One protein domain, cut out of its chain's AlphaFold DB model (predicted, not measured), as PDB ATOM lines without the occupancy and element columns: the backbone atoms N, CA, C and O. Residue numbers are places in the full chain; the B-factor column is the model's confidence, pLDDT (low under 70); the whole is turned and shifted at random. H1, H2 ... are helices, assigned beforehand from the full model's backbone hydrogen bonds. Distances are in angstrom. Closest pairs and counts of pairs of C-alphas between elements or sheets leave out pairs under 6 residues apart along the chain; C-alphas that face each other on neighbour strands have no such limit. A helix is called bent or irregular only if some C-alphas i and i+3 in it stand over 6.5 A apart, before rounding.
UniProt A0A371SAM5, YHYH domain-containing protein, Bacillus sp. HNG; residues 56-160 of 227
ATOM      1  N   TYR A  56     118.606 108.206 147.524       58.34
ATOM      2  CA  TYR A  56     118.650 109.653 147.264       58.34
ATOM      3  C   TYR A  56     118.505 109.972 145.771       58.34
ATOM      4  O   TYR A  56     117.750 110.863 145.398       58.34
ATOM      5  N   TYR A  57     119.209 109.224 144.916       63.59
ATOM      6  CA  TYR A  57     119.100 109.397 143.467       63.59
ATOM      7  C   TYR A  57     117.711 109.018 142.950       63.59
ATOM      8  O   TYR A  57     117.210 109.700 142.063       63.59
ATOM      9  N   ASP A  58     117.084 107.993 143.533       70.19
ATOM     10  CA  ASP A  58     115.725 107.584 143.170       70.19
ATOM     11  C   ASP A  58     114.694 108.637 143.618       70.19
ATOM     12  O   ASP A  58     113.863 109.043 142.815       70.19
ATOM     13  N   ALA A  59     114.802 109.177 144.838       71.94
ATOM     14  CA  ALA A  59     113.902 110.230 145.322       71.94
ATOM     15  C   ALA A  59     114.049 111.553 144.547       71.94
ATOM     16  O   ALA A  59     113.053 112.215 144.262       71.94
ATOM     17  N   GLN A  60     115.278 111.941 144.183       81.19
ATOM     18  CA  GLN A  60     115.500 113.118 143.341       81.19
ATOM     19  C   GLN A  60     114.951 112.897 141.928       81.19
ATOM     20  O   GLN A  60     114.326 113.794 141.380       81.19
ATOM     21  N   ALA A  61     115.146 111.708 141.351       83.81
ATOM     22  CA  ALA A  61     114.608 111.391 140.034       83.81
ATOM     23  C   ALA A  61     113.071 111.394 140.024       83.81
ATOM     24  O   ALA A  61     112.479 111.900 139.075       83.81
ATOM     25  N   GLU A  62     112.427 110.879 141.078       83.56
ATOM     26  CA  GLU A  62     110.970 110.946 141.244       83.56
ATOM     27  C   GLU A  62     110.477 112.396 141.378       83.56
ATOM     28  O   GLU A  62     109.481 112.757 140.750       83.56
ATOM     29  N   TYR A  63     111.190 113.238 142.136       88.00
ATOM     30  CA  TYR A  63     110.893 114.669 142.239       88.00
ATOM     31  C   TYR A  63     111.024 115.371 140.883       88.00
ATOM     32  O   TYR A  63     110.091 116.052 140.468       88.00
ATOM     33  N   ASP A  64     112.149 115.188 140.186       90.00
ATOM     34  CA  ASP A  64     112.427 115.839 138.902       90.00
ATOM     35  C   ASP A  64     111.402 115.403 137.838       90.00
ATOM     36  O   ASP A  64     110.870 116.232 137.103       90.00
ATOM     37  N   GLU A  65     111.052 114.110 137.790       89.75
ATOM     38  CA  GLU A  65     110.019 113.597 136.880       89.75
ATOM     39  C   GLU A  65     108.626 114.147 137.219       89.75
ATOM     40  O   GLU A  65     107.838 114.448 136.316       89.75
ATOM     41  N   GLY A  66     108.301 114.266 138.510       89.88
ATOM     42  CA  GLY A  66     107.073 114.903 138.976       89.88
ATOM     43  C   GLY A  66     107.013 116.365 138.544       89.88
ATOM     44  O   GLY A  66     106.029 116.778 137.928       89.88
ATOM     45  N   TYR A  67     108.090 117.108 138.795       93.12
ATOM     46  CA  TYR A  67     108.240 118.517 138.443       93.12
ATOM     47  C   TYR A  67     108.058 118.758 136.950       93.12
ATOM     48  O   TYR A  67     107.189 119.539 136.567       93.12
ATOM     49  N   ASP A  68     108.789 118.038 136.097       93.44
ATOM     50  CA  ASP A  68     108.705 118.215 134.644       93.44
ATOM     51  C   ASP A  68     107.275 117.984 134.125       93.44
ATOM     52  O   ASP A  68     106.780 118.727 133.274       93.44
ATOM     53  N   LYS A  69     106.570 116.980 134.667       91.56
ATOM     54  CA  LYS A  69     105.174 116.695 134.298       91.56
ATOM     55  C   LYS A  69     104.213 117.772 134.777       91.56
ATOM     56  O   LYS A  69     103.331 118.165 134.012       91.56
ATOM     57  N   GLY A  70     104.350 118.205 136.030       90.94
ATOM     58  CA  GLY A  70     103.538 119.280 136.595       90.94
ATOM     59  C   GLY A  70     103.703 120.556 135.777       90.94
ATOM     60  O   GLY A  70     102.722 121.118 135.287       90.94
ATOM     61  N   TYR A  71     104.955 120.922 135.511       94.00
ATOM     62  CA  TYR A  71     105.320 122.075 134.701       94.00
ATOM     63  C   TYR A  71     104.723 122.005 133.297       94.00
ATOM     64  O   TYR A  71     104.010 122.922 132.895       94.00
ATOM     65  N   GLU A  72     104.945 120.916 132.549       93.19
ATOM     66  CA  GLU A  72     104.451 120.799 131.170       93.19
ATOM     67  C   GLU A  72     102.922 120.922 131.105       93.19
ATOM     68  O   GLU A  72     102.379 121.579 130.213       93.19
ATOM     69  N   ILE A  73     102.217 120.298 132.052       90.25
ATOM     70  CA  ILE A  73     100.759 120.346 132.117       90.25
ATOM     71  C   ILE A  73     100.290 121.775 132.390       90.25
ATOM     72  O   ILE A  73      99.508 122.304 131.595       90.25
ATOM     73  N   ALA A  74     100.760 122.399 133.471       90.81
ATOM     74  CA  ALA A  74     100.327 123.740 133.854       90.81
ATOM     75  C   ALA A  74     100.682 124.783 132.793       90.81
ATOM     76  O   ALA A  74      99.822 125.582 132.413       90.81
ATOM     77  N   TYR A  75     101.905 124.728 132.263       93.31
ATOM     78  CA  TYR A  75     102.357 125.621 131.207       93.31
ATOM     79  C   TYR A  75     101.494 125.473 129.959       93.31
ATOM     80  O   TYR A  75     100.965 126.464 129.461       93.31
ATOM     81  N   ARG A  76     101.277 124.244 129.467       92.69
ATOM     82  CA  ARG A  76     100.467 124.011 128.264       92.69
ATOM     83  C   ARG A  76      99.057 124.575 128.412       92.69
ATOM     84  O   ARG A  76      98.604 125.247 127.501       92.69
ATOM     85  N   TYR A  77      98.382 124.319 129.530       89.62
ATOM     86  CA  TYR A  77      97.021 124.824 129.732       89.62
ATOM     87  C   TYR A  77      96.974 126.346 129.877       89.62
ATOM     88  O   TYR A  77      96.110 126.991 129.292       89.62
ATOM     89  N   THR A  78      97.901 126.924 130.638       90.31
ATOM     90  CA  THR A  78      97.885 128.365 130.920       90.31
ATOM     91  C   THR A  78      98.299 129.181 129.694       90.31
ATOM     92  O   THR A  78      97.654 130.171 129.374       90.31
ATOM     93  N   SER A  79      99.307 128.715 128.949       92.06
ATOM     94  CA  SER A  79      99.820 129.366 127.731       92.06
ATOM     95  C   SER A  79      98.856 129.353 126.537       92.06
ATOM     96  O   SER A  79      99.134 129.988 125.521       92.06
ATOM     97  N   GLU A  80      97.714 128.660 126.628       91.50
ATOM     98  CA  GLU A  80      96.633 128.783 125.641       91.50
ATOM     99  C   GLU A  80      95.892 130.125 125.750       91.50
ATOM    100  O   GLU A  80      95.142 130.473 124.838       91.50
ATOM    101  N   CYS A  81      96.108 130.884 126.833       90.44
ATOM    102  CA  CYS A  81      95.558 132.225 127.038       90.44
ATOM    103  C   CYS A  81      94.035 132.278 126.841       90.44
ATOM    104  O   CYS A  81      93.488 133.210 126.252       90.44
ATOM    105  N   THR A  82      93.342 131.241 127.310       84.12
ATOM    106  CA  THR A  82      91.877 131.198 127.355       84.12
ATOM    107  C   THR A  82      91.409 131.628 128.746       84.12
ATOM    108  O   THR A  82      92.117 131.393 129.726       84.12
ATOM    109  N   GLU A  83      90.272 132.332 128.832       68.69
ATOM    110  CA  GLU A  83      89.793 132.927 130.091       68.69
ATOM    111  C   GLU A  83      89.714 131.911 131.246       68.69
ATOM    112  O   GLU A  83      89.245 130.786 131.068       68.69
ATOM    113  N   GLU A  84      90.187 132.370 132.413       61.12
ATOM    114  CA  GLU A  84      90.182 131.750 133.747       61.12
ATOM    115  C   GLU A  84      90.209 130.217 133.779       61.12
ATOM    116  O   GLU A  84      89.212 129.524 134.001       61.12
ATOM    117  N   TYR A  85      91.421 129.672 133.693       61.62
ATOM    118  CA  TYR A  85      91.683 128.353 134.244       61.62
ATOM    119  C   TYR A  85      91.668 128.438 135.779       61.62
ATOM    120  O   TYR A  85      92.689 128.713 136.409       61.62
ATOM    121  N   GLU A  86      90.492 128.247 136.388       62.03
ATOM    122  CA  GLU A  86      90.355 128.217 137.847       62.03
ATOM    123  C   GLU A  86      91.194 127.071 138.437       62.03
ATOM    124  O   GLU A  86      91.021 125.881 138.150       62.03
ATOM    125  N   TRP A  87      92.161 127.477 139.254       61.28
ATOM    126  CA  TRP A  87      93.304 126.683 139.669       61.28
ATOM    127  C   TRP A  87      92.972 125.889 140.939       61.28
ATOM    128  O   TRP A  87      93.188 126.327 142.066       61.28
ATOM    129  N   TRP A  88      92.386 124.708 140.757       58.72
ATOM    130  CA  TRP A  88      92.132 123.736 141.834       58.72
ATOM    131  C   TRP A  88      92.523 122.321 141.427       58.72
ATOM    132  O   TRP A  88      91.765 121.361 141.571       58.72
ATOM    133  N   TRP A  89      93.739 122.192 140.908       63.62
ATOM    134  CA  TRP A  89      94.371 120.890 140.786       63.62
ATOM    135  C   TRP A  89      95.073 120.572 142.101       63.62
ATOM    136  O   TRP A  89      96.195 120.995 142.322       63.62
ATOM    137  N   GLU A  90      94.389 119.834 142.977       56.50
ATOM    138  CA  GLU A  90      95.094 118.945 143.902       56.50
ATOM    139  C   GLU A  90      95.613 117.795 143.036       56.50
ATOM    140  O   GLU A  90      94.823 116.985 142.533       56.50
ATOM    141  N   GLY A  91      96.920 117.767 142.776       57.44
ATOM    142  CA  GLY A  91      97.544 116.675 142.053       57.44
ATOM    143  C   GLY A  91      97.185 115.343 142.704       57.44
ATOM    144  O   GLY A  91      97.013 115.218 143.922       57.44
ATOM    145  N   THR A  92      97.052 114.295 141.893       54.31
ATOM    146  CA  THR A  92      97.069 112.944 142.453       54.31
ATOM    147  C   THR A  92      98.378 112.804 143.230       54.31
ATOM    148  O   THR A  92      99.432 113.017 142.634       54.31
ATOM    149  N   GLN A  93      98.323 112.414 144.512       56.78
ATOM    150  CA  GLN A  93      99.501 112.180 145.381       56.78
ATOM    151  C   GLN A  93     100.555 111.221 144.780       56.78
ATOM    152  O   GLN A  93     101.616 111.020 145.361       56.78
ATOM    153  N   ASP A  94     100.260 110.631 143.624       62.19
ATOM    154  CA  ASP A  94     101.066 109.679 142.876       62.19
ATOM    155  C   ASP A  94     102.387 110.252 142.318       62.19
ATOM    156  O   ASP A  94     103.265 109.456 142.001       62.19
ATOM    157  N   TYR A  95     102.560 111.578 142.196       66.56
ATOM    158  CA  TYR A  95     103.779 112.186 141.614       66.56
ATOM    159  C   TYR A  95     104.695 112.912 142.616       66.56
ATOM    160  O   TYR A  95     105.685 113.515 142.206       66.56
ATOM    161  N   GLY A  96     104.404 112.826 143.919       74.06
ATOM    162  CA  GLY A  96     105.223 113.448 144.966       74.06
ATOM    163  C   GLY A  96     105.223 114.984 144.942       74.06
ATOM    164  O   GLY A  96     104.511 115.611 144.159       74.06
ATOM    165  N   ASP A  97     106.026 115.589 145.823       79.31
ATOM    166  CA  ASP A  97     106.052 117.045 146.047       79.31
ATOM    167  C   ASP A  97     106.504 117.836 144.803       79.31
ATOM    168  O   ASP A  97     106.013 118.937 144.562       79.31
ATOM    169  N   GLY A  98     107.377 117.256 143.968       86.56
ATOM    170  CA  GLY A  98     107.897 117.925 142.771       86.56
ATOM    171  C   GLY A  98     106.814 118.293 141.762       86.56
ATOM    172  O   GLY A  98     106.914 119.329 141.115       86.56
ATOM    173  N   PHE A  99     105.742 117.502 141.663       89.25
ATOM    174  CA  PHE A  99     104.633 117.791 140.754       89.25
ATOM    175  C   PHE A  99     103.913 119.097 141.084       89.25
ATOM    176  O   PHE A  99     103.617 119.866 140.174       89.25
ATOM    177  N   GLU A 100     103.650 119.358 142.365       87.31
ATOM    178  CA  GLU A 100     102.976 120.585 142.803       87.31
ATOM    179  C   GLU A 100     103.853 121.815 142.538       87.31
ATOM    180  O   GLU A 100     103.372 122.800 141.980       87.31
ATOM    181  N   ASP A 101     105.154 121.731 142.836       91.19
ATOM    182  CA  ASP A 101     106.109 122.805 142.531       91.19
ATOM    183  C   ASP A 101     106.187 123.066 141.015       91.19
ATOM    184  O   ASP A 101     106.118 124.212 140.568       91.19
ATOM    185  N   GLY A 102     106.222 122.002 140.207       92.69
ATOM    186  CA  GLY A 102     106.193 122.103 138.750       92.69
ATOM    187  C   GLY A 102     104.915 122.761 138.229       92.69
ATOM    188  O   GLY A 102     104.987 123.631 137.363       92.69
ATOM    189  N   ILE A 103     103.742 122.393 138.760       90.00
ATOM    190  CA  ILE A 103     102.465 123.039 138.413       90.00
ATOM    191  C   ILE A 103     102.546 124.541 138.691       90.00
ATOM    192  O   ILE A 103     102.129 125.337 137.844       90.00
ATOM    193  N   VAL A 104     103.087 124.924 139.853       90.56
ATOM    194  CA  VAL A 104     103.173 126.326 140.257       90.56
ATOM    195  C   VAL A 104     104.022 127.141 139.292       90.56
ATOM    196  O   VAL A 104     103.551 128.155 138.769       90.56
ATOM    197  N   ASP A 105     105.231 126.665 139.010       94.75
ATOM    198  CA  ASP A 105     106.165 127.354 138.122       94.75
ATOM    199  C   ASP A 105     105.656 127.363 136.673       94.75
ATOM    200  O   ASP A 105     105.644 128.405 136.017       94.75
ATOM    201  N   GLY A 106     105.127 126.235 136.187       94.19
ATOM    202  CA  GLY A 106     104.589 126.130 134.830       94.19
ATOM    203  C   GLY A 106     103.404 127.062 134.581       94.19
ATOM    204  O   GLY A 106     103.286 127.644 133.503       94.19
ATOM    205  N   HIS A 107     102.531 127.250 135.570       92.25
ATOM    206  CA  HIS A 107     101.441 128.218 135.466       92.25
ATOM    207  C   HIS A 107     101.944 129.656 135.472       92.25
ATOM    208  O   HIS A 107     101.492 130.445 134.648       92.25
ATOM    209  N   ALA A 108     102.880 129.999 136.361       93.50
ATOM    210  CA  ALA A 108     103.449 131.342 136.405       93.50
ATOM    211  C   ALA A 108     104.099 131.717 135.062       93.50
ATOM    212  O   ALA A 108     103.825 132.788 134.519       93.50
ATOM    213  N   ASP A 109     104.883 130.809 134.480       96.00
ATOM    214  CA  ASP A 109     105.504 131.015 133.171       96.00
ATOM    215  C   ASP A 109     104.471 131.056 132.036       96.00
ATOM    216  O   ASP A 109     104.577 131.879 131.125       96.00
ATOM    217  N   GLY A 110     103.428 130.224 132.107       94.06
ATOM    218  CA  GLY A 110     102.318 130.267 131.157       94.06
ATOM    219  C   GLY A 110     101.526 131.578 131.216       94.06
ATOM    220  O   GLY A 110     101.137 132.092 130.170       94.06
ATOM    221  N   LEU A 111     101.323 132.150 132.409       92.50
ATOM    222  CA  LEU A 111     100.703 133.467 132.582       92.50
ATOM    223  C   LEU A 111     101.573 134.559 131.966       92.50
ATOM    224  O   LEU A 111     101.068 135.360 131.184       92.50
ATOM    225  N   ASN A 112     102.875 134.567 132.270       95.19
ATOM    226  CA  ASN A 112     103.816 135.536 131.701       95.19
ATOM    227  C   ASN A 112     103.796 135.504 130.169       95.19
ATOM    228  O   ASN A 112     103.717 136.551 129.535       95.19
ATOM    229  N   TYR A 113     103.761 134.311 129.572       95.56
ATOM    230  CA  TYR A 113     103.626 134.158 128.124       95.56
ATOM    231  C   TYR A 113     102.356 134.829 127.567       95.56
ATOM    232  O   TYR A 113     102.395 135.476 126.520       95.56
ATOM    233  N   CYS A 114     101.224 134.723 128.267       94.00
ATOM    234  CA  CYS A 114      99.983 135.372 127.846       94.00
ATOM    235  C   CYS A 114      99.986 136.894 128.028       94.00
ATOM    236  O   CYS A 114      99.385 137.613 127.218       94.00
ATOM    237  N   LEU A 115     100.671 137.392 129.062       94.19
ATOM    238  CA  LEU A 115     100.917 138.822 129.242       94.19
ATOM    239  C   LEU A 115     101.767 139.368 128.087       94.19
ATOM    240  O   LEU A 115     101.385 140.375 127.494       94.19
ATOM    241  N   ASP A 116     102.842 138.664 127.716       95.88
ATOM    242  CA  ASP A 116     103.726 139.038 126.606       95.88
ATOM    243  C   ASP A 116     102.973 139.078 125.268       95.88
ATOM    244  O   ASP A 116     103.079 140.056 124.530       95.88
ATOM    245  N   ILE A 117     102.141 138.070 124.968       94.31
ATOM    246  CA  ILE A 117     101.300 138.076 123.756       94.31
ATOM    247  C   ILE A 117     100.367 139.287 123.733       94.31
ATOM    248  O   ILE A 117     100.206 139.924 122.691       94.31
ATOM    249  N   SER A 118      99.717 139.581 124.863       93.62
ATOM    250  CA  SER A 118      98.775 140.699 124.951       93.62
ATOM    251  C   SER A 118      99.496 142.024 124.708       93.62
ATOM    252  O   SER A 118      99.021 142.841 123.921       93.62
ATOM    253  N   TYR A 119     100.682 142.187 125.301       95.38
ATOM    254  CA  TYR A 119     101.552 143.337 125.086       95.38
ATOM    255  C   TYR A 119     101.993 143.473 123.621       95.38
ATOM    256  O   TYR A 119     101.825 144.535 123.025       95.38
ATOM    257  N   GLU A 120     102.513 142.409 123.003       95.75
ATOM    258  CA  GLU A 120     102.962 142.445 121.603       95.75
ATOM    259  C   GLU A 120     101.818 142.781 120.635       95.75
ATOM    260  O   GLU A 120     102.017 143.521 119.667       95.75
ATOM    261  N   ALA A 121     100.614 142.265 120.901       93.69
ATOM    262  CA  ALA A 121      99.422 142.584 120.122       93.69
ATOM    263  C   ALA A 121      99.069 144.074 120.220       93.69
ATOM    264  O   ALA A 121      98.873 144.715 119.185       93.69
ATOM    265  N   GLY A 122      99.055 144.627 121.437       93.62
ATOM    266  CA  GLY A 122      98.849 146.057 121.661       93.62
ATOM    267  C   GLY A 122      99.890 146.897 120.929       93.62
ATOM    268  O   GLY A 122      99.537 147.779 120.149       93.62
ATOM    269  N   PHE A 123     101.172 146.559 121.089       95.56
ATOM    270  CA  PHE A 123     102.284 147.255 120.438       95.56
ATOM    271  C   PHE A 123     102.132 147.311 118.918       95.56
ATOM    272  O   PHE A 123     102.273 148.374 118.308       95.56
ATOM    273  N   GLY A 124     101.804 146.179 118.291       94.69
ATOM    274  CA  GLY A 124     101.592 146.120 116.847       94.69
ATOM    275  C   GLY A 124     100.423 146.988 116.367       94.69
ATOM    276  O   GLY A 124     100.502 147.576 115.286       94.69
ATOM    277  N   GLU A 125      99.354 147.089 117.155       93.69
ATOM    278  CA  GLU A 125      98.187 147.910 116.829       93.69
ATOM    279  C   GLU A 125      98.468 149.407 117.002       93.69
ATOM    280  O   GLU A 125      98.169 150.181 116.094       93.69
ATOM    281  N   GLY A 126      99.170 149.808 118.068       94.00
ATOM    282  CA  GLY A 126      99.643 151.187 118.234       94.00
ATOM    283  C   GLY A 126     100.563 151.636 117.088       94.00
ATOM    284  O   GLY A 126     100.411 152.730 116.529       94.00
ATOM    285  N   GLU A 127     101.475 150.761 116.645       96.38
ATOM    286  CA  GLU A 127     102.313 151.025 115.467       96.38
ATOM    287  C   GLU A 127     101.480 151.150 114.183       96.38
ATOM    288  O   GLU A 127     101.826 151.918 113.278       96.38
ATOM    289  N   TYR A 128     100.421 150.352 114.050       95.19
ATOM    290  CA  TYR A 128      99.549 150.392 112.885       95.19
ATOM    291  C   TYR A 128      98.746 151.694 112.857       95.19
ATOM    292  O   TYR A 128      98.728 152.370 111.824       95.19
ATOM    293  N   ASP A 129      98.128 152.071 113.971       95.00
ATOM    294  CA  ASP A 129      97.253 153.235 114.066       95.00
ATOM    295  C   ASP A 129      98.004 154.538 113.804       95.00
ATOM    296  O   ASP A 129      97.566 155.350 112.979       95.00
ATOM    297  N   SER A 130      99.190 154.687 114.397       95.50
ATOM    298  CA  SER A 130     100.055 155.846 114.160       95.50
ATOM    299  C   SER A 130     100.390 156.005 112.668       95.50
ATOM    300  O   SER A 130     100.149 157.055 112.069       95.50
ATOM    301  N   LYS A 131     100.819 154.928 111.996       96.75
ATOM    302  CA  LYS A 131     101.110 154.911 110.543       96.75
ATOM    303  C   LYS A 131      99.887 155.157 109.656       96.75
ATOM    304  O   LYS A 131     100.043 155.551 108.498       96.75
ATOM    305  N   HIS A 132      98.678 154.929 110.162       95.19
ATOM    306  CA  HIS A 132      97.439 155.159 109.423       95.19
ATOM    307  C   HIS A 132      96.743 156.460 109.816       95.19
ATOM    308  O   HIS A 132      95.699 156.764 109.230       95.19
ATOM    309  N   GLY A 133      97.327 157.272 110.704       93.56
ATOM    310  CA  GLY A 133      96.733 158.516 111.191       93.56
ATOM    311  C   GLY A 133      95.371 158.274 111.839       93.56
ATOM    312  O   GLY A 133      94.418 158.992 111.529       93.56
ATOM    313  N   ILE A 134      95.266 157.186 112.601       92.31
ATOM    314  CA  ILE A 134      94.134 156.874 113.471       92.31
ATOM    315  C   ILE A 134      94.454 157.496 114.832       92.31
ATOM    316  O   ILE A 134      95.584 157.393 115.302       92.31
ATOM    317  N   ASP A 135      93.490 158.218 115.404       92.62
ATOM    318  CA  ASP A 135      93.674 158.896 116.688       92.62
ATOM    319  C   ASP A 135      93.892 157.864 117.795       92.62
ATOM    320  O   ASP A 135      93.202 156.846 117.831       92.62
ATOM    321  N   TYR A 136      94.816 158.170 118.706       89.12
ATOM    322  CA  TYR A 136      95.017 157.387 119.918       89.12
ATOM    323  C   TYR A 136      93.715 157.341 120.724       89.12
ATOM    324  O   TYR A 136      93.179 158.385 121.111       89.12
ATOM    325  N   ASP A 137      93.227 156.135 120.982       84.50
ATOM    326  CA  ASP A 137      92.030 155.897 121.776       84.50
ATOM    327  C   ASP A 137      92.328 154.820 122.822       84.50
ATOM    328  O   ASP A 137      92.348 153.627 122.531       84.50
ATOM    329  N   GLU A 138      92.579 155.270 124.054       76.38
ATOM    330  CA  GLU A 138      92.838 154.415 125.223       76.38
ATOM    331  C   GLU A 138      91.638 153.508 125.546       76.38
ATOM    332  O   GLU A 138      91.800 152.437 126.129       76.38
ATOM    333  N   ASP A 139      90.432 153.921 125.134       76.81
ATOM    334  CA  ASP A 139      89.191 153.174 125.321       76.81
ATOM    335  C   ASP A 139      88.910 152.209 124.156       76.81
ATOM    336  O   ASP A 139      87.923 151.464 124.210       76.81
ATOM    337  N   ASN A 140      89.746 152.188 123.106       67.88
ATOM    338  CA  ASN A 140      89.619 151.250 121.993       67.88
ATOM    339  C   ASN A 140      90.109 149.869 122.442       67.88
ATOM    340  O   ASN A 140      91.175 149.376 122.086       67.88
ATOM    341  N   SER A 141      89.309 149.260 123.312       58.91
ATOM    342  CA  SER A 141      89.570 147.958 123.885       58.91
ATOM    343  C   SER A 141      89.399 146.902 122.804       58.91
ATOM    344  O   SER A 141      88.277 146.634 122.356       58.91
ATOM    345  N   TYR A 142      90.489 146.250 122.417       66.25
ATOM    346  CA  TYR A 142      90.379 144.989 121.709       66.25
ATOM    347  C   TYR A 142      89.821 143.956 122.699       66.25
ATOM    348  O   TYR A 142      90.535 143.437 123.550       66.25
ATOM    349  N   GLU A 143      88.519 143.667 122.597       70.19
ATOM    350  CA  GLU A 143      87.745 142.769 123.486       70.19
ATOM    351  C   GLU A 143      88.305 141.325 123.555       70.19
ATOM    352  O   GLU A 143      87.800 140.490 124.293       70.19
ATOM    353  N   TYR A 144      89.358 141.016 122.793       72.81
ATOM    354  CA  TYR A 144      89.960 139.691 122.663       72.81
ATOM    355  C   TYR A 144      91.367 139.545 123.278       72.81
ATOM    356  O   TYR A 144      91.982 138.496 123.086       72.81
ATOM    357  N   SER A 145      91.905 140.544 123.991       79.81
ATOM    358  CA  SER A 145      93.188 140.378 124.694       79.81
ATOM    359  C   SER A 145      93.025 139.528 125.955       79.81
ATOM    360  O   SER A 145      92.077 139.738 126.708       79.81
ATOM    361  N   TYR A 146      93.980 138.634 126.225       84.50
ATOM    362  CA  TYR A 146      93.988 137.849 127.462       84.50
ATOM    363  C   TYR A 146      94.136 138.734 128.703       84.50
ATOM    364  O   TYR A 146      93.391 138.574 129.666       84.50
ATOM    365  N   ASP A 147      95.069 139.689 128.658       90.00
ATOM    366  CA  ASP A 147      95.220 140.705 129.693       90.00
ATOM    367  C   ASP A 147      95.114 142.105 129.089       90.00
ATOM    368  O   ASP A 147      95.939 142.533 128.277       90.00
ATOM    369  N   PHE A 148      94.067 142.815 129.504       90.19
ATOM    370  CA  PHE A 148      93.769 144.156 129.020       90.19
ATOM    371  C   PHE A 148      94.858 145.167 129.398       90.19
ATOM    372  O   PHE A 148      95.166 146.048 128.602       90.19
ATOM    373  N   ASN A 149      95.469 145.049 130.582       91.75
ATOM    374  CA  ASN A 149      96.462 146.027 131.028       91.75
ATOM    375  C   ASN A 149      97.753 145.914 130.212       91.75
ATOM    376  O   ASN A 149      98.240 146.928 129.722       91.75
ATOM    377  N   SER A 150      98.257 144.694 130.013       92.88
ATOM    378  CA  SER A 150      99.412 144.421 129.161       92.88
ATOM    379  C   SER A 150      99.164 144.876 127.729       92.88
ATOM    380  O   SER A 150     100.045 145.475 127.120       92.88
ATOM    381  N   TYR A 151      97.961 144.641 127.193       93.81
ATOM    382  CA  TYR A 151      97.593 145.132 125.866       93.81
ATOM    383  C   TYR A 151      97.626 146.665 125.783       93.81
ATOM    384  O   TYR A 151      98.249 147.209 124.873       93.81
ATOM    385  N   VAL A 152      97.004 147.371 126.735       92.56
ATOM    386  CA  VAL A 152      96.993 148.845 126.767       92.56
ATOM    387  C   VAL A 152      98.407 149.413 126.914       92.56
ATOM    388  O   VAL A 152      98.747 150.380 126.233       92.56
ATOM    389  N   GLU A 153      99.242 148.802 127.758       94.00
ATOM    390  CA  GLU A 153     100.652 149.177 127.914       94.00
ATOM    391  C   GLU A 153     101.413 149.017 126.592       94.00
ATOM    392  O   GLU A 153     102.048 149.963 126.125       94.00
ATOM    393  N   GLY A 154     101.264 147.866 125.930       95.12
ATOM    394  CA  GLY A 154     101.850 147.626 124.616       95.12
ATOM    395  C   GLY A 154     101.384 148.640 123.573       95.12
ATOM    396  O   GLY A 154     102.209 149.204 122.859       95.12
ATOM    397  N   TYR A 155     100.079 148.918 123.505       94.25
ATOM    398  CA  TYR A 155      99.502 149.891 122.571       94.25
ATOM    399  C   TYR A 155     100.087 151.289 122.761       94.25
ATOM    400  O   TYR A 155     100.493 151.923 121.785       94.25
ATOM    401  N   ALA A 156     100.185 151.749 124.010       94.31
ATOM    402  CA  ALA A 156     100.798 153.031 124.334       94.31
ATOM    403  C   ALA A 156     102.268 153.098 123.889       94.31
ATOM    404  O   ALA A 156     102.676 154.098 123.299       94.31
ATOM    405  N   ASP A 157     103.039 152.033 124.110       96.50
ATOM    406  CA  ASP A 157     104.454 151.971 123.734       96.50
ATOM    407  C   ASP A 157     104.678 151.846 122.216       96.50
ATOM    408  O   ASP A 157     105.692 152.320 121.694       96.50
ATOM    409  N   GLY A 158     103.749 151.216 121.493       95.81
ATOM    410  CA  GLY A 158     103.804 151.073 120.036       95.81
ATOM    411  C   GLY A 158     103.339 152.311 119.266       95.81
ATOM    412  O   GLY A 158     103.698 152.490 118.099       95.81
ATOM    413  N   PHE A 159     102.538 153.177 119.892       95.94
ATOM    414  CA  PHE A 159     101.988 154.356 119.236       95.94
ATOM    415  C   PHE A 159     103.021 155.486 119.123       95.94
ATOM    416  O   PHE A 159     103.407 156.121 120.103       95.94
ATOM    417  N   ASP A 160     103.434 155.793 117.893       97.50
ATOM    418  CA  ASP A 160     104.365 156.887 117.609       97.50
ATOM    419  C   ASP A 160     103.614 158.176 117.228       97.50
ATOM    420  O   ASP A 160     103.136 158.340 116.100       97.50
TER     421      ASP A 160
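AT A GLANCE: This is residues 56 to 160 of the 227 residues of the protein "YHYH domain-containing protein" of Bacillus sp. HNG (UniProt A0A371SAM5). A single long helix, H2, forms the spine; H1 packs on its earlier half and the shorter H3 packs on its later half, both running the same way as H2. Two long links fold the chain back between the helices, and H1 and H3 stay apart. The printed part has 105 residues, with three named helices in the order H1, H2, H3 and no named strand; the class is all helix. It is only just loose, close to extended, with a radius of gyration of the C-alphas of 18.9 A, and its spans of 64 by 24 by 14 A make it only just a rod.

HOW THE PARTS SIT: Start with H2, residues 93 to 132, which has a kink of 58 degrees near residue 100 and is irregular, C-alphas 94 and 97 being 9.4 A apart. With residues 95 to 114 alone it touches H1, residues 56 to 78; look for their closest C-alphas at Tyr 71 and Gly 106, 4.1 A apart. These two run the same way at a shallow tilt of 34 degrees, only just short of steep. With residues 115 to 127 alone H2 touches H3, residues 148 to 158, where the closest C-alphas, of Gly 122 and Tyr 155, are 4.0 A apart. They run the same way at a steep tilt of 42 degrees. H1 and H3 are apart. Each O i to N i+4 pair is within hydrogen-bond range in H1 and H3, and 32 of 36 are in H2.

IN THESE COORDINATES: Find C-alpha 93 at (99.501, 112.180, 145.381); from there H2 runs 56.1 A to C-alpha 132. H1 begins at C-alpha 56, (118.650, 109.653, 147.264), and covers 32.4 A. H3 covers 15.1 A and ends at C-alpha 158, (103.804, 151.073, 120.036).

THE WHOLE: The two C-alphas farthest apart, of Tyr 56 and Gly 133, are 64.6 A apart. The printed part has no cut. Both links are long: residues 79 to 92 and 133 to 147. The mean pLDDT of the printed part is 85.5; look for values under 70 at residues 56 to 57, 83 to 95 and 140 to 142.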